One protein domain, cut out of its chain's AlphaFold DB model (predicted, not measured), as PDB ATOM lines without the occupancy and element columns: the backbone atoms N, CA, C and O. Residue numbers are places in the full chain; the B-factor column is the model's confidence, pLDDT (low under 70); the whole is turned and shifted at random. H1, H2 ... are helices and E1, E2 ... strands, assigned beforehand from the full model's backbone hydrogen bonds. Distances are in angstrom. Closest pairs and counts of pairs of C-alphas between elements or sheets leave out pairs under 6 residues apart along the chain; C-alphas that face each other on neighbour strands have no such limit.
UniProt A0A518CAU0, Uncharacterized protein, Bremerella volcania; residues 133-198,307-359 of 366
ATOM      1  N   THR A 133     107.340 208.087 217.289       84.62
ATOM      2  CA  THR A 133     106.388 208.969 216.610       84.62
ATOM      3  C   THR A 133     105.982 210.138 217.495       84.62
ATOM      4  O   THR A 133     105.905 211.242 216.996       84.62
ATOM      5  N   ASN A 134     105.829 209.968 218.810       87.88
ATOM      6  CA  ASN A 134     105.402 211.057 219.703       87.88
ATOM      7  C   ASN A 134     106.534 212.009 220.151       87.88
ATOM      8  O   ASN A 134     106.296 212.902 220.963       87.88
ATOM      9  N   GLY A 135     107.779 211.804 219.702       92.38
ATOM     10  CA  GLY A 135     108.941 212.618 220.097       92.38
ATOM     11  C   GLY A 135     109.502 212.332 221.500       92.38
ATOM     12  O   GLY A 135     110.550 212.861 221.870       92.38
ATOM     13  N   ALA A 136     108.874 211.452 222.284       94.12
ATOM     14  CA  ALA A 136     109.350 211.075 223.619       94.12
ATOM     15  C   ALA A 136     110.711 210.354 223.574       94.12
ATOM     16  O   ALA A 136     111.589 210.605 224.406       94.12
ATOM     17  N   ALA A 137     110.910 209.497 222.571       94.94
ATOM     18  CA  ALA A 137     112.188 208.840 222.318       94.94
ATOM     19  C   ALA A 137     113.286 209.860 221.986       94.94
ATOM     20  O   ALA A 137     114.376 209.791 222.547       94.94
ATOM     21  N   LEU A 138     112.976 210.853 221.143       96.19
ATOM     22  CA  LEU A 138     113.898 211.936 220.798       96.19
ATOM     23  C   LEU A 138     114.289 212.763 222.024       96.19
ATOM     24  O   LEU A 138     115.463 213.068 222.199       96.19
ATOM     25  N   ASN A 139     113.341 213.067 222.911       96.31
ATOM     26  CA  ASN A 139     113.637 213.758 224.168       96.31
ATOM     27  C   ASN A 139     114.542 212.932 225.092       96.31
ATOM     28  O   ASN A 139     115.438 213.484 225.723       96.31
ATOM     29  N   THR A 140     114.359 211.609 225.129       94.88
ATOM     30  CA  THR A 140     115.240 210.707 225.890       94.88
ATOM     31  C   THR A 140     116.652 210.680 225.295       94.88
ATOM     32  O   THR A 140     117.631 210.802 226.028       94.88
ATOM     33  N   MET A 141     116.763 210.594 223.965       95.19
ATOM     34  CA  MET A 141     118.043 210.639 223.250       95.19
ATOM     35  C   MET A 141     118.750 211.986 223.415       95.19
ATOM     36  O   MET A 141     119.954 212.010 223.642       95.19
ATOM     37  N   LYS A 142     118.013 213.102 223.365       95.62
ATOM     38  CA  LYS A 142     118.528 214.456 223.619       95.62
ATOM     39  C   LYS A 142     119.223 214.535 224.978       95.62
ATOM     40  O   LYS A 142     120.323 215.066 225.061       95.62
ATOM     41  N   GLU A 143     118.603 213.999 226.031       94.94
ATOM     42  CA  GLU A 143     119.215 214.004 227.365       94.94
ATOM     43  C   GLU A 143     120.440 213.087 227.455       94.94
ATOM     44  O   GLU A 143     121.426 213.459 228.085       94.94
ATOM     45  N   ALA A 144     120.424 211.929 226.790       94.31
ATOM     46  CA  ALA A 144     121.590 211.044 226.725       94.31
ATOM     47  C   ALA A 144     122.767 211.678 225.957       94.31
ATOM     48  O   ALA A 144     123.924 211.486 226.315       94.31
ATOM     49  N   LEU A 145     122.466 212.471 224.930       94.88
ATOM     50  CA  LEU A 145     123.428 213.181 224.086       94.88
ATOM     51  C   LEU A 145     123.853 214.545 224.646       94.88
ATOM     52  O   LEU A 145     124.643 215.245 224.014       94.88
ATOM     53  N   ARG A 146     123.341 214.946 225.813       94.94
ATOM     54  CA  ARG A 146     123.508 216.295 226.363       94.94
ATOM     55  C   ARG A 146     124.968 216.732 226.470       94.94
ATOM     56  O   ARG A 146     125.282 217.872 226.140       94.94
ATOM     57  N   SER A 147     125.845 215.856 226.951       92.19
ATOM     58  CA  SER A 147     127.278 216.143 227.089       92.19
ATOM     59  C   SER A 147     127.972 216.252 225.734       92.19
ATOM     60  O   SER A 147     128.666 217.238 225.494       92.19
ATOM     61  N   SER A 148     127.748 215.287 224.838       91.88
ATOM     62  CA  SER A 148     128.404 215.234 223.526       91.88
ATOM     63  C   SER A 148     127.981 216.382 222.616       91.88
ATOM     64  O   SER A 148     128.779 216.950 221.885       91.88
ATOM     65  N   VAL A 149     126.706 216.754 222.660       92.94
ATOM     66  CA  VAL A 149     126.175 217.785 221.773       92.94
ATOM     67  C   VAL A 149     126.692 219.172 222.159       92.94
ATOM     68  O   VAL A 149     127.101 219.943 221.294       92.94
ATOM     69  N   LEU A 150     126.785 219.463 223.461       91.25
ATOM     70  CA  LEU A 150     127.349 220.726 223.939       91.25
ATOM     71  C   LEU A 150     128.847 220.873 223.641       91.25
ATOM     72  O   LEU A 150     129.314 222.006 223.535       91.25
ATOM     73  N   SER A 151     129.602 219.774 223.523       90.38
ATOM     74  CA  SER A 151     131.025 219.844 223.176       90.38
ATOM     75  C   SER A 151     131.256 220.117 221.688       90.38
ATOM     76  O   SER A 151     132.207 220.827 221.363       90.38
ATOM     77  N   PHE A 152     130.379 219.651 220.790       88.06
ATOM     78  CA  PHE A 152     130.518 219.897 219.347       88.06
ATOM     79  C   PHE A 152     130.518 221.379 218.978       88.06
ATOM     80  O   PHE A 152     131.260 221.780 218.086       88.06
ATOM     81  N   ASP A 153     129.782 222.218 219.711       81.94
ATOM     82  CA  ASP A 153     129.783 223.662 219.460       81.94
ATOM     83  C   ASP A 153     131.174 224.299 219.634       81.94
ATOM     84  O   ASP A 153     131.480 225.293 218.973       81.94
ATOM     85  N   TYR A 154     132.024 223.721 220.491       85.88
ATOM     86  CA  TYR A 154     133.407 224.163 220.709       85.88
ATOM     87  C   TYR A 154     134.413 223.482 219.773       85.88
ATOM     88  O   TYR A 154     135.510 224.000 219.590       85.88
ATOM     89  N   LEU A 155     134.050 222.336 219.192       85.50
ATOM     90  CA  LEU A 155     134.904 221.523 218.320       85.50
ATOM     91  C   LEU A 155     134.600 221.727 216.828       85.50
ATOM     92  O   LEU A 155     135.035 220.933 216.003       85.50
ATOM     93  N   ASN A 156     133.876 222.789 216.465       77.44
ATOM     94  CA  ASN A 156     133.525 223.088 215.073       77.44
ATOM     95  C   ASN A 156     134.743 223.238 214.135       77.44
ATOM     96  O   ASN A 156     134.586 223.100 212.923       77.44
ATOM     97  N   ASP A 157     135.933 223.512 214.679       85.50
ATOM     98  CA  ASP A 157     137.180 223.625 213.911       85.50
ATOM     99  C   ASP A 157     137.815 222.258 213.575       85.50
ATOM    100  O   ASP A 157     138.723 222.189 212.745       85.50
ATOM    101  N   ASP A 158     137.355 221.169 214.199       89.69
ATOM    102  CA  ASP A 158     137.837 219.814 213.925       89.69
ATOM    103  C   ASP A 158     137.176 219.246 212.658       89.69
ATOM    104  O   ASP A 158     135.949 219.221 212.515       89.69
ATOM    105  N   ILE A 159     138.004 218.762 211.731       89.56
ATOM    106  CA  ILE A 159     137.576 218.211 210.442       89.56
ATOM    107  C   ILE A 159     136.688 216.976 210.644       89.56
ATOM    108  O   ILE A 159     135.692 216.827 209.934       89.56
ATOM    109  N   GLU A 160     137.010 216.109 211.609       88.00
ATOM    110  CA  GLU A 160     136.251 214.874 211.846       88.00
ATOM    111  C   GLU A 160     134.846 215.182 212.375       88.00
ATOM    112  O   GLU A 160     133.849 214.608 211.925       88.00
ATOM    113  N   VAL A 161     134.753 216.154 213.287       87.06
ATOM    114  CA  VAL A 161     133.480 216.638 213.834       87.06
ATOM    115  C   VAL A 161     132.669 217.343 212.751       87.06
ATOM    116  O   VAL A 161     131.472 217.088 212.621       87.06
ATOM    117  N   ALA A 162     133.302 218.173 211.923       88.19
ATOM    118  CA  ALA A 162     132.632 218.849 210.819       88.19
ATOM    119  C   ALA A 162     132.053 217.852 209.795       88.19
ATOM    120  O   ALA A 162     130.921 218.029 209.333       88.19
ATOM    121  N   GLU A 163     132.785 216.781 209.472       90.12
ATOM    122  CA  GLU A 163     132.299 215.719 208.586       90.12
ATOM    123  C   GLU A 163     131.127 214.953 209.216       90.12
ATOM    124  O   GLU A 163     130.129 214.674 208.544       90.12
ATOM    125  N   LEU A 164     131.199 214.669 210.520       88.94
ATOM    126  CA  LEU A 164     130.103 214.062 211.269       88.94
ATOM    127  C   LEU A 164     128.850 214.952 211.237       88.94
ATOM    128  O   LEU A 164     127.771 214.480 210.881       88.94
ATOM    129  N   MET A 165     128.984 216.249 211.527       88.12
ATOM    130  CA  MET A 165     127.880 217.219 211.490       88.12
ATOM    131  C   MET A 165     127.279 217.365 210.086       88.12
ATOM    132  O   MET A 165     126.069 217.555 209.948       88.12
ATOM    133  N   ALA A 166     128.093 217.233 209.034       91.19
ATOM    134  CA  ALA A 166     127.619 217.275 207.653       91.19
ATOM    135  C   ALA A 166     126.683 216.103 207.305       91.19
ATOM    136  O   ALA A 166     125.771 216.277 206.498       91.19
ATOM    137  N   ARG A 167     126.846 214.937 207.944       93.44
ATOM    138  CA  ARG A 167     125.954 213.775 207.761       93.44
ATOM    139  C   ARG A 167     124.576 213.974 208.398       93.44
ATOM    140  O   ARG A 167     123.630 213.294 208.012       93.44
ATOM    141  N   PHE A 168     124.454 214.912 209.337       95.12
ATOM    142  CA  PHE A 168     123.231 215.189 210.096       95.12
ATOM    143  C   PHE A 168     122.558 216.513 209.710       95.12
ATOM    144  O   PHE A 168     121.878 217.131 210.533       95.12
ATOM    145  N   GLN A 169     122.759 216.977 208.475       95.88
ATOM    146  CA  GLN A 169     122.110 218.189 207.976       95.88
ATOM    147  C   GLN A 169     120.589 218.023 207.916       95.88
ATOM    148  O   GLN A 169     120.074 217.017 207.424       95.88
ATOM    149  N   LEU A 170     119.877 219.041 208.399       96.62
ATOM    150  CA  LEU A 170     118.424 219.108 208.328       96.62
ATOM    151  C   LEU A 170     118.037 219.965 207.129       96.62
ATOM    152  O   LEU A 170     118.536 221.076 206.951       96.62
ATOM    153  N   THR A 171     117.161 219.437 206.279       96.69
ATOM    154  CA  THR A 171     116.622 220.219 205.168       96.69
ATOM    155  C   THR A 171     115.568 221.205 205.686       96.69
ATOM    156  O   THR A 171     114.954 220.955 206.725       96.69
ATOM    157  N   PRO A 172     115.288 222.308 204.967       95.56
ATOM    158  CA  PRO A 172     114.199 223.212 205.342       95.56
ATOM    159  C   PRO A 172     112.832 222.512 205.448       95.56
ATOM    160  O   PRO A 172     112.021 222.884 206.287       95.56
ATOM    161  N   ASP A 173     112.603 221.472 204.636       96.81
ATOM    162  CA  ASP A 173     111.398 220.628 204.694       96.81
ATOM    163  C   ASP A 173     111.363 219.721 205.935       96.81
ATOM    164  O   ASP A 173     110.291 219.418 206.448       96.81
ATOM    165  N   ASP A 174     112.521 219.304 206.459       96.75
ATOM    166  CA  ASP A 174     112.565 218.617 207.750       96.75
ATOM    167  C   ASP A 174     112.180 219.594 208.870       96.75
ATOM    168  O   ASP A 174     111.344 219.266 209.705       96.75
ATOM    169  N   LEU A 175     112.744 220.809 208.871       95.69
ATOM    170  CA  LEU A 175     112.511 221.810 209.920       95.69
ATOM    171  C   LEU A 175     111.047 222.252 210.031       95.69
ATOM    172  O   LEU A 175     110.564 222.442 211.147       95.69
ATOM    173  N   SER A 176     110.329 222.376 208.912       94.06
ATOM    174  CA  SER A 176     108.908 222.763 208.919       94.06
ATOM    175  C   SER A 176     108.000 221.687 209.522       94.06
ATOM    176  O   SER A 176     106.897 221.979 209.972       94.06
ATOM    177  N   LYS A 177     108.481 220.441 209.581       95.19
ATOM    178  CA  LYS A 177     107.764 219.286 210.141       95.19
ATOM    179  C   LYS A 177     108.104 219.027 211.607       95.19
ATOM    180  O   LYS A 177     107.544 218.109 212.208       95.19
ATOM    181  N   ILE A 178     109.032 219.793 212.184       95.31
ATOM    182  CA  ILE A 178     109.509 219.613 213.557       95.31
ATOM    183  C   ILE A 178     108.837 220.623 214.470       95.31
ATOM    184  O   ILE A 178     109.047 221.832 214.351       95.31
ATOM    185  N   ASN A 179     108.105 220.101 215.451       93.50
ATOM    186  CA  ASN A 179     107.502 220.896 216.505       93.50
ATOM    187  C   ASN A 179     108.351 220.822 217.773       93.50
ATOM    188  O   ASN A 179     108.696 219.752 218.278       93.50
ATOM    189  N   LEU A 180     108.655 221.986 218.322       93.12
ATOM    190  CA  LEU A 180     109.444 222.169 219.525       93.12
ATOM    191  C   LEU A 180     108.560 222.755 220.621       93.12
ATOM    192  O   LEU A 180     107.748 223.643 220.386       93.12
ATOM    193  N   LYS A 181     108.715 222.255 221.840       91.19
ATOM    194  CA  LYS A 181     107.995 222.659 223.040       91.19
ATOM    195  C   LYS A 181     108.965 223.328 224.002       91.19
ATOM    196  O   LYS A 181     109.919 222.709 224.464       91.19
ATOM    197  N   LEU A 182     108.694 224.576 224.354       86.81
ATOM    198  CA  LEU A 182     109.399 225.301 225.404       86.81
ATOM    199  C   LEU A 182     108.563 225.275 226.685       86.81
ATOM    200  O   LEU A 182     107.398 225.676 226.665       86.81
ATOM    201  N   THR A 183     109.166 224.855 227.797       83.38
ATOM    202  CA  THR A 183     108.562 224.962 229.133       83.38
ATOM    203  C   THR A 183     109.264 226.074 229.903       83.38
ATOM    204  O   THR A 183     110.445 225.972 230.216       83.38
ATOM    205  N   ASN A 184     108.551 227.157 230.204       72.69
ATOM    206  CA  ASN A 184     109.110 228.273 230.967       72.69
ATOM    207  C   ASN A 184     109.223 227.910 232.465       72.69
ATOM    208  O   ASN A 184     108.526 227.022 232.952       72.69
ATOM    209  N   VAL A 185     110.016 228.665 233.236       71.88
ATOM    210  CA  VAL A 185     110.202 228.527 234.699       71.88
ATOM    211  C   VAL A 185     108.872 228.544 235.468       71.88
ATOM    212  O   VAL A 185     108.751 227.972 236.546       71.88
ATOM    213  N   ARG A 186     107.838 229.178 234.900       70.19
ATOM    214  CA  ARG A 186     106.481 229.243 235.469       70.19
ATOM    215  C   ARG A 186     105.606 228.021 235.150       70.19
ATOM    216  O   ARG A 186     104.429 228.031 235.494       70.19
ATOM    217  N   GLY A 187     106.143 227.007 234.471       69.88
ATOM    218  CA  GLY A 187     105.410 225.815 234.028       69.88
ATOM    219  C   GLY A 187     104.508 226.038 232.808       69.88
ATOM    220  O   GLY A 187     103.825 225.117 232.372       69.88
ATOM    221  N   GLU A 188     104.498 227.247 232.240       66.94
ATOM    222  CA  GLU A 188     103.794 227.532 230.988       66.94
ATOM    223  C   GLU A 188     104.515 226.838 229.828       66.94
ATOM    224  O   GLU A 188     105.736 226.949 229.702       66.94
ATOM    225  N   THR A 189     103.758 226.152 228.971       75.88
ATOM    226  CA  THR A 189     104.299 225.456 227.798       75.88
ATOM    227  C   THR A 189     103.851 226.150 226.518       75.88
ATOM    228  O   THR A 189     102.710 226.601 226.416       75.88
ATOM    229  N   GLY A 190     104.759 226.289 225.556       78.00
ATOM    230  CA  GLY A 190     104.473 226.828 224.227       78.00
ATOM    231  C   GLY A 190     105.098 225.946 223.158       78.00
ATOM    232  O   GLY A 190     106.226 225.495 223.337       78.00
ATOM    233  N   VAL A 191     104.367 225.698 222.071       85.12
ATOM    234  CA  VAL A 191     104.856 224.928 220.920       85.12
ATOM    235  C   VAL A 191     105.151 225.878 219.757       85.12
ATOM    236  O   VAL A 191     104.441 226.870 219.558       85.12
ATOM    237  N   PHE A 192     106.228 225.612 219.027       86.50
ATOM    238  CA  PHE A 192     106.689 226.386 217.880       86.50
ATOM    239  C   PHE A 192     107.358 225.470 216.853       86.50
ATOM    240  O   PHE A 192     107.888 224.423 217.219       86.50
ATOM    241  N   GLN A 193     107.345 225.864 215.582       89.75
ATOM    242  CA  GLN A 193     108.017 225.113 214.523       89.75
ATOM    243  C   GLN A 193     109.504 225.466 214.445       89.75
ATOM    244  O   GLN A 193     109.907 226.615 214.673       89.75
ATOM    245  N   ALA A 194     110.328 224.470 214.125       92.19
ATOM    246  CA  ALA A 194     111.777 224.623 214.048       92.19
ATOM    247  C   ALA A 194     112.242 225.417 212.812       92.19
ATOM    248  O   ALA A 194     113.374 225.890 212.783       92.19
ATOM    249  N   ASP A 195     111.411 225.600 211.791       92.31
ATOM    250  CA  ASP A 195     111.753 226.383 210.596       92.31
ATOM    251  C   ASP A 195     111.648 227.897 210.805       92.31
ATOM    252  O   ASP A 195     112.373 228.672 210.188       92.31
ATOM    253  N   THR A 196     110.735 228.325 211.670       84.00
ATOM    254  CA  THR A 196     110.388 229.728 211.869       84.00
ATOM    255  C   THR A 196     110.912 230.250 213.193       84.00
ATOM    256  O   THR A 196     111.193 231.443 213.293       84.00
ATOM    257  N   GLY A 197     111.022 229.402 214.223       75.81
ATOM    258  CA  GLY A 197     111.363 229.855 215.575       75.81
ATOM    259  C   GLY A 197     110.270 230.680 216.248       75.81
ATOM    260  O   GLY A 197     110.497 231.283 217.300       75.81
ATOM    261  N   LYS A 198     109.093 230.763 215.622       71.75
ATOM    262  CA  LYS A 198     108.000 231.634 216.047       71.75
ATOM    263  C   LYS A 198     107.023 230.833 216.891       71.75
ATOM    264  O   LYS A 198     106.464 229.839 216.432       71.75
ATOM    265  N   ASN A 307     113.819 233.860 222.389       59.75
ATOM    266  CA  ASN A 307     115.068 234.612 222.380       59.75
ATOM    267  C   ASN A 307     116.234 233.744 221.897       59.75
ATOM    268  O   ASN A 307     116.641 232.806 222.578       59.75
ATOM    269  N   GLY A 308     116.767 234.089 220.726       72.75
ATOM    270  CA  GLY A 308     117.992 233.510 220.195       72.75
ATOM    271  C   GLY A 308     117.849 232.294 219.281       72.75
ATOM    272  O   GLY A 308     118.878 231.904 218.747       72.75
ATOM    273  N   TYR A 309     116.656 231.724 219.045       87.88
ATOM    274  CA  TYR A 309     116.541 230.656 218.039       87.88
ATOM    275  C   TYR A 309     116.661 231.213 216.622       87.88
ATOM    276  O   TYR A 309     115.826 232.005 216.178       87.88
ATOM    277  N   ASN A 310     117.660 230.745 215.885       89.31
ATOM    278  CA  ASN A 310     117.833 231.036 214.474       89.31
ATOM    279  C   ASN A 310     117.823 229.730 213.659       89.31
ATOM    280  O   ASN A 310     118.804 228.988 213.703       89.31
ATOM    281  N   PRO A 311     116.794 229.474 212.831       91.38
ATOM    282  CA  PRO A 311     116.707 228.271 211.998       91.38
ATOM    283  C   PRO A 311     117.932 228.039 211.098       91.38
ATOM    284  O   PRO A 311     118.297 226.901 210.826       91.38
ATOM    285  N   SER A 312     118.605 229.109 210.659       91.19
ATOM    286  CA  SER A 312     119.792 229.012 209.795       91.19
ATOM    287  C   SER A 312     121.067 228.610 210.544       91.19
ATOM    288  O   SER A 312     122.043 228.200 209.915       91.19
ATOM    289  N   VAL A 313     121.080 228.755 211.872       91.62
ATOM    290  CA  VAL A 313     122.228 228.448 212.737       91.62
ATOM    291  C   VAL A 313     121.898 227.244 213.612       91.62
ATOM    292  O   VAL A 313     122.497 226.186 213.444       91.62
ATOM    293  N   ASP A 314     120.892 227.376 214.473       93.06
ATOM    294  CA  ASP A 314     120.449 226.341 215.405       93.06
ATOM    295  C   ASP A 314     119.719 225.199 214.687       93.06
ATOM    296  O   ASP A 314     119.847 224.049 215.075       93.06
ATOM    297  N   GLY A 315     118.993 225.483 213.603       92.25
ATOM    298  CA  GLY A 315     118.285 224.467 212.812       92.25
ATOM    299  C   GLY A 315     119.125 223.812 211.711       92.25
ATOM    300  O   GLY A 315     118.636 222.931 211.012       92.25
ATOM    301  N   LYS A 316     120.391 224.210 211.523       94.31
ATOM    302  CA  LYS A 316     121.207 223.784 210.367       94.31
ATOM    303  C   LYS A 316     121.425 222.267 210.299       94.31
ATOM    304  O   LYS A 316     121.476 221.675 209.220       94.31
ATOM    305  N   ASN A 317     121.623 221.636 211.447       95.75
ATOM    306  CA  ASN A 317     121.846 220.202 211.581       95.75
ATOM    307  C   ASN A 317     121.300 219.719 212.931       95.75
ATOM    308  O   ASN A 317     121.008 220.520 213.820       95.75
ATOM    309  N   LEU A 318     121.177 218.400 213.089       96.31
ATOM    310  CA  LEU A 318     120.623 217.815 214.308       96.31
ATOM    311  C   LEU A 318     121.426 218.189 215.561       96.31
ATOM    312  O   LEU A 318     120.833 218.450 216.601       96.31
ATOM    313  N   THR A 319     122.757 218.236 215.481       95.62
ATOM    314  CA  THR A 319     123.616 218.584 216.624       95.62
ATOM    315  C   THR A 319     123.361 220.006 217.116       95.62
ATOM    316  O   THR A 319     123.087 220.186 218.295       95.62
ATOM    317  N   SER A 320     123.335 220.999 216.225       95.00
ATOM    318  CA  SER A 320     123.026 222.395 216.551       95.00
ATOM    319  C   SER A 320     121.622 222.534 217.142       95.00
ATOM    320  O   SER A 320     121.437 223.243 218.133       95.00
ATOM    321  N   LEU A 321     120.654 221.777 216.612       96.12
ATOM    322  CA  LEU A 321     119.284 221.794 217.113       96.12
ATOM    323  C   LEU A 321     119.220 221.229 218.535       96.12
ATOM    324  O   LEU A 321     118.656 221.854 219.432       96.12
ATOM    325  N   LEU A 322     119.847 220.075 218.771       96.06
ATOM    326  CA  LEU A 322     119.922 219.464 220.095       96.06
ATOM    327  C   LEU A 322     120.699 220.354 221.085       96.06
ATOM    328  O   LEU A 322     120.266 220.481 222.231       96.06
ATOM    329  N   SER A 323     121.777 221.026 220.659       94.88
ATOM    330  CA  SER A 323     122.545 221.981 221.478       94.88
ATOM    331  C   SER A 323     121.661 223.121 221.946       94.88
ATOM    332  O   SER A 323     121.589 223.419 223.142       94.88
ATOM    333  N   TYR A 324     120.945 223.734 221.004       94.31
ATOM    334  CA  TYR A 324     119.987 224.783 221.298       94.31
ATOM    335  C   TYR A 324     118.918 224.291 222.281       94.31
ATOM    336  O   TYR A 324     118.622 224.965 223.272       94.31
ATOM    337  N   MET A 325     118.375 223.091 222.057       94.94
ATOM    338  CA  MET A 325     117.331 222.528 222.908       94.94
ATOM    339  C   MET A 325     117.810 222.254 224.336       94.94
ATOM    340  O   MET A 325     117.100 222.563 225.291       94.94
ATOM    341  N   VAL A 326     119.025 221.732 224.496       94.38
ATOM    342  CA  VAL A 326     119.655 221.494 225.801       94.38
ATOM    343  C   VAL A 326     119.903 222.806 226.548       94.38
ATOM    344  O   VAL A 326     119.631 222.885 227.746       94.38
ATOM    345  N   ARG A 327     120.402 223.842 225.861       91.19
ATOM    346  CA  ARG A 327     120.702 225.153 226.469       91.19
ATOM    347  C   ARG A 327     119.446 225.873 226.950       91.19
ATOM    348  O   ARG A 327     119.473 226.512 227.997       91.19
ATOM    349  N   ASN A 328     118.357 225.747 226.194       89.69
ATOM    350  CA  ASN A 328     117.128 226.505 226.420       89.69
ATOM    351  C   ASN A 328     116.009 225.693 227.090       89.69
ATOM    352  O   ASN A 328     114.911 226.213 227.273       89.69
ATOM    353  N   GLY A 329     116.256 224.429 227.456       90.44
ATOM    354  CA  GLY A 329     115.234 223.568 228.064       90.44
ATOM    355  C   GLY A 329     114.052 223.290 227.128       90.44
ATOM    356  O   GLY A 329     112.908 223.206 227.573       90.44
ATOM    357  N   VAL A 330     114.324 223.191 225.825       93.12
ATOM    358  CA  VAL A 330     113.329 222.874 224.798       93.12
ATOM    359  C   VAL A 330     113.269 221.359 224.601       93.12
ATOM    360  O   VAL A 330     114.258 220.631 224.738       93.12
ATOM    361  N   GLU A 331     112.078 220.873 224.294       95.31
ATOM    362  CA  GLU A 331     111.758 219.474 224.040       95.31
ATOM    363  C   GLU A 331     111.122 219.334 222.657       95.31
ATOM    364  O   GLU A 331     110.554 220.284 222.131       95.31
ATOM    365  N   PHE A 332     111.182 218.154 222.056       96.62
ATOM    366  CA  PHE A 332     110.339 217.834 220.912       96.62
ATOM    367  C   PHE A 332     108.890 217.736 221.390       96.62
ATOM    368  O   PHE A 332     108.594 217.024 222.355       96.62
ATOM    369  N   ALA A 333     107.996 218.460 220.726       93.81
ATOM    370  CA  ALA A 333     106.561 218.247 220.848       93.81
ATOM    371  C   ALA A 333     106.147 217.042 219.980       93.81
ATOM    372  O   ALA A 333     106.918 216.644 219.105       93.81
ATOM    373  N   PRO A 334     104.947 216.469 220.170       92.88
ATOM    374  CA  PRO A 334     104.402 215.502 219.221       92.88
ATOM    375  C   PRO A 334     104.321 216.092 217.796       92.88
ATOM    376  O   PRO A 334     104.028 217.287 217.656       92.88
ATOM    377  N   PRO A 335     104.590 215.295 216.744       92.88
ATOM    378  CA  PRO A 335     104.436 215.740 215.368       92.88
ATOM    379  C   PRO A 335     102.968 215.985 215.043       92.88
ATOM    380  O   PRO A 335     102.061 215.410 215.646       92.88
ATOM    381  N   GLU A 336     102.748 216.813 214.032       89.44
ATOM    382  CA  GLU A 336     101.448 216.874 213.374       89.44
ATOM    383  C   GLU A 336     101.172 215.578 212.591       89.44
ATOM    384  O   GLU A 336     102.120 214.941 212.115       89.44
ATOM    385  N   PRO A 337      99.893 215.193 212.421       88.62
ATOM    386  CA  PRO A 337      99.532 214.034 211.614       88.62
ATOM    387  C   PRO A 337     100.129 214.120 210.201       88.62
ATOM    388  O   PRO A 337      99.888 215.089 209.483       88.62
ATOM    389  N   GLY A 338     100.889 213.103 209.794       91.38
ATOM    390  CA  GLY A 338     101.608 213.048 208.514       91.38
ATOM    391  C   GLY A 338     103.096 213.419 208.592       91.38
ATOM    392  O   GLY A 338     103.843 213.128 207.654       91.38
ATOM    393  N   ASN A 339     103.553 214.008 209.702       94.31
ATOM    394  CA  ASN A 339     104.954 214.395 209.919       94.31
ATOM    395  C   ASN A 339     105.762 213.345 210.709       94.31
ATOM    396  O   ASN A 339     106.919 213.575 211.071       94.31
ATOM    397  N   GLU A 340     105.199 212.162 210.958       94.31
ATOM    398  CA  GLU A 340     105.807 211.111 211.780       94.31
ATOM    399  C   GLU A 340     107.099 210.558 211.160       94.31
ATOM    400  O   GLU A 340     108.041 210.217 211.879       94.31
ATOM    401  N   ASN A 341     107.184 210.510 209.827       95.62
ATOM    402  CA  ASN A 341     108.377 210.044 209.117       95.62
ATOM    403  C   ASN A 341     109.601 210.938 209.398       95.62
ATOM    404  O   ASN A 341     110.719 210.443 209.533       95.62
ATOM    405  N   THR A 342     109.398 212.251 209.557       96.69
ATOM    406  CA  THR A 342     110.481 213.169 209.937       96.69
ATOM    407  C   THR A 342     111.003 212.833 211.330       96.69
ATOM    408  O   THR A 342     112.211 212.793 211.539       96.69
ATOM    409  N   TYR A 343     110.121 212.504 212.276       96.56
ATOM    410  CA  TYR A 343     110.518 212.122 213.635       96.56
ATOM    411  C   TYR A 343     111.274 210.791 213.666       96.56
ATOM    412  O   TYR A 343     112.259 210.665 214.394       96.56
ATOM    413  N   GLN A 344     110.877 209.827 212.833       95.62
ATOM    414  CA  GLN A 344     111.627 208.581 212.647       95.62
ATOM    415  C   GLN A 344     113.025 208.850 212.075       95.62
ATOM    416  O   GLN A 344     114.017 208.378 212.627       95.62
ATOM    417  N   LYS A 345     113.126 209.682 211.030       96.12
ATOM    418  CA  LYS A 345     114.408 210.102 210.447       96.12
ATOM    419  C   LYS A 345     115.307 210.781 211.487       96.12
ATOM    420  O   LYS A 345     116.483 210.440 211.596       96.12
ATOM    421  N   LEU A 346     114.767 211.714 212.275       96.69
ATOM    422  CA  LEU A 346     115.497 212.372 213.365       96.69
ATOM    423  C   LEU A 346     115.980 211.381 214.416       96.69
ATOM    424  O   LEU A 346     117.086 211.529 214.933       96.69
ATOM    425  N   PHE A 347     115.161 210.382 214.736       96.50
ATOM    426  CA  PHE A 347     115.502 209.384 215.734       96.50
ATOM    427  C   PHE A 347     116.669 208.517 215.268       96.50
ATOM    428  O   PHE A 347     117.624 208.341 216.022       96.50
ATOM    429  N   GLU A 348     116.657 208.064 214.014       96.12
ATOM    430  CA  GLU A 348     117.776 207.318 213.430       96.12
ATOM    431  C   GLU A 348     119.063 208.154 213.372       96.12
ATOM    432  O   GLU A 348     120.152 207.654 213.673       96.12
ATOM    433  N   MET A 349     118.951 209.451 213.066       96.69
ATOM    434  CA  MET A 349     120.086 210.376 213.122       96.69
ATOM    435  C   MET A 349     120.624 210.532 214.554       96.69
ATOM    436  O   MET A 349     121.827 210.404 214.771       96.69
ATOM    437  N   ALA A 350     119.751 210.734 215.547       96.50
ATOM    438  CA  ALA A 350     120.140 210.862 216.952       96.50
ATOM    439  C   ALA A 350     120.766 209.568 217.493       96.50
ATOM    440  O   ALA A 350     121.760 209.605 218.214       96.50
ATOM    441  N   LYS A 351     120.218 208.411 217.115       95.19
ATOM    442  CA  LYS A 351     120.768 207.095 217.444       95.19
ATOM    443  C   LYS A 351     122.154 206.905 216.840       95.19
ATOM    444  O   LYS A 351     123.072 206.509 217.552       95.19
ATOM    445  N   SER A 352     122.320 207.223 215.558       94.81
ATOM    446  CA  SER A 352     123.614 207.129 214.872       94.81
ATOM    447  C   SER A 352     124.661 208.029 215.530       94.81
ATOM    448  O   SER A 352     125.791 207.595 215.756       94.81
ATOM    449  N   LEU A 353     124.271 209.250 215.907       94.50
ATOM    450  CA  LEU A 353     125.119 210.175 216.655       94.50
ATOM    451  C   LEU A 353     125.509 209.602 218.023       94.50
ATOM    452  O   LEU A 353     126.682 209.624 218.381       94.50
ATOM    453  N   TYR A 354     124.550 209.042 218.762       94.25
ATOM    454  CA  TYR A 354     124.799 208.437 220.070       94.25
ATOM    455  C   TYR A 354     125.778 207.264 219.993       94.25
ATOM    456  O   TYR A 354     126.700 207.173 220.805       94.25
ATOM    457  N   VAL A 355     125.627 206.388 218.997       92.75
ATOM    458  CA  VAL A 355     126.552 205.266 218.774       92.75
ATOM    459  C   VAL A 355     127.952 205.777 218.428       92.75
ATOM    460  O   VAL A 355     128.929 205.288 218.989       92.75
ATOM    461  N   ALA A 356     128.058 206.798 217.571       91.12
ATOM    462  CA  ALA A 356     129.343 207.395 217.209       91.12
ATOM    463  C   ALA A 356     130.060 208.014 218.422       91.12
ATOM    464  O   ALA A 356     131.261 207.822 218.586       91.12
ATOM    465  N   THR A 357     129.327 208.704 219.304       89.81
ATOM    466  CA  THR A 357     129.918 209.343 220.492       89.81
ATOM    467  C   THR A 357     130.224 208.365 221.622       89.81
ATOM    468  O   THR A 357     131.193 208.563 222.341       89.81
ATOM    469  N   SER A 358     129.420 207.310 221.789       86.12
ATOM    470  CA  SER A 358     129.619 206.316 222.857       86.12
ATOM    471  C   SER A 358     130.732 205.319 222.538       86.12
ATOM    472  O   SER A 358     131.420 204.864 223.445       86.12
ATOM    473  N   ALA A 359     130.969 205.015 221.257       74.06
ATOM    474  CA  ALA A 359     132.096 204.183 220.840       74.06
ATOM    475  C   ALA A 359     133.467 204.848 221.080       74.06
ATOM    476  O   ALA A 359     134.478 204.152 221.154       74.06
TER     477      ALA A 359
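AT A GLANCE: This is residues 133 to 198 and 307 to 359 of the 366 residues of an uncharacterized protein of Bremerella volcania (UniProt A0A518CAU0). What does the model look like? H5 lies in the middle, with the small sheet E2 E1 E3 packed on one side of it, H2 on another, and H1 and the long H6 side by side, crosswise to it. H3 lies toward one end of the longest axis and the sheet toward the other. What is it made of? The printed part has 119 residues, with six named helices and three named strands in the order H1 H2 H3 H4 E1 E2 H5 E3 H6; the sheet is antiparallel and the class is mostly helix. It is compact, with a radius of gyration of the C-alphas of 13.5 A and spans of 38 by 30 by 25 A.

HOW THE PARTS SIT: What do the first two helices meet? H1, residues 136 to 144, touches H6, residues 340 to 358, at a shallow tilt of 21 degrees, the same way, with the C-alphas of Leu 138 and Phe 347 closest at 5.9 A. H2, residues 146 to 152, touches H5, residues 318 to 328, at a steep tilt of 60 degrees, opposite ways, with the C-alphas of Leu 150 and Ser 323 closest at 5.5 A. Where are the next two? H3, residues 159 to 167, is close to but not clearly touching H5, with the C-alphas of Met 165 and Thr 319 closest at 6.8 A. H4, residues 172 to 176, is close to but not clearly touching H6, with the C-alphas of Asp 174 and Thr 342 closest at 6.2 A. How do the strands pair? E1, residues 179 to 183, and E2, residues 189 to 193, form an antiparallel hairpin, with N 182 and O 190 within hydrogen-bond range at 2.8 A. E3, residues 330 to 332, is the antiparallel neighbour of E1 on the other side from E2, with N 181 and O 331 within hydrogen-bond range at 2.7 A. How does H5 stand? It is on one face of the sheet at a height of 8.0 A, two layers with a helix on one face, and runs along E3 at 15 degrees on the local plane. It only just touches H6, with 3 pairs of C-alphas within 8 A, about perpendicular at 88 degrees. In H1 to H6 every O i to N i+4 pair is within hydrogen-bond range.

IN THESE COORDINATES: Where does the first helix begin? C-alpha 136 of H1 is at (109.350, 211.075, 223.619), and H1 measures 12.6 A. How long are the others? H2 measures 10.6 A, H3 12.7 A, H4 6.4 A, E1 13.3 A, E2 13.8 A, H5 15.3 A, E3 7.0 A and H6 26.7 A, ending at C-alpha 358, (129.619, 206.316, 222.857).

THE WHOLE: How large is it? The two C-alphas farthest apart, those of Ile 159 and Arg 186, are 41.4 A apart. Is the printed part cut? Residues 199 to 306 are not printed, and C-alphas 198 and 307 are 9.9 A apart across the cut; of the links that are printed whole, none is long. Where is confidence low? The mean pLDDT of the printed part is 90.2, and residues 187 to 188 and residue 307 are under 70.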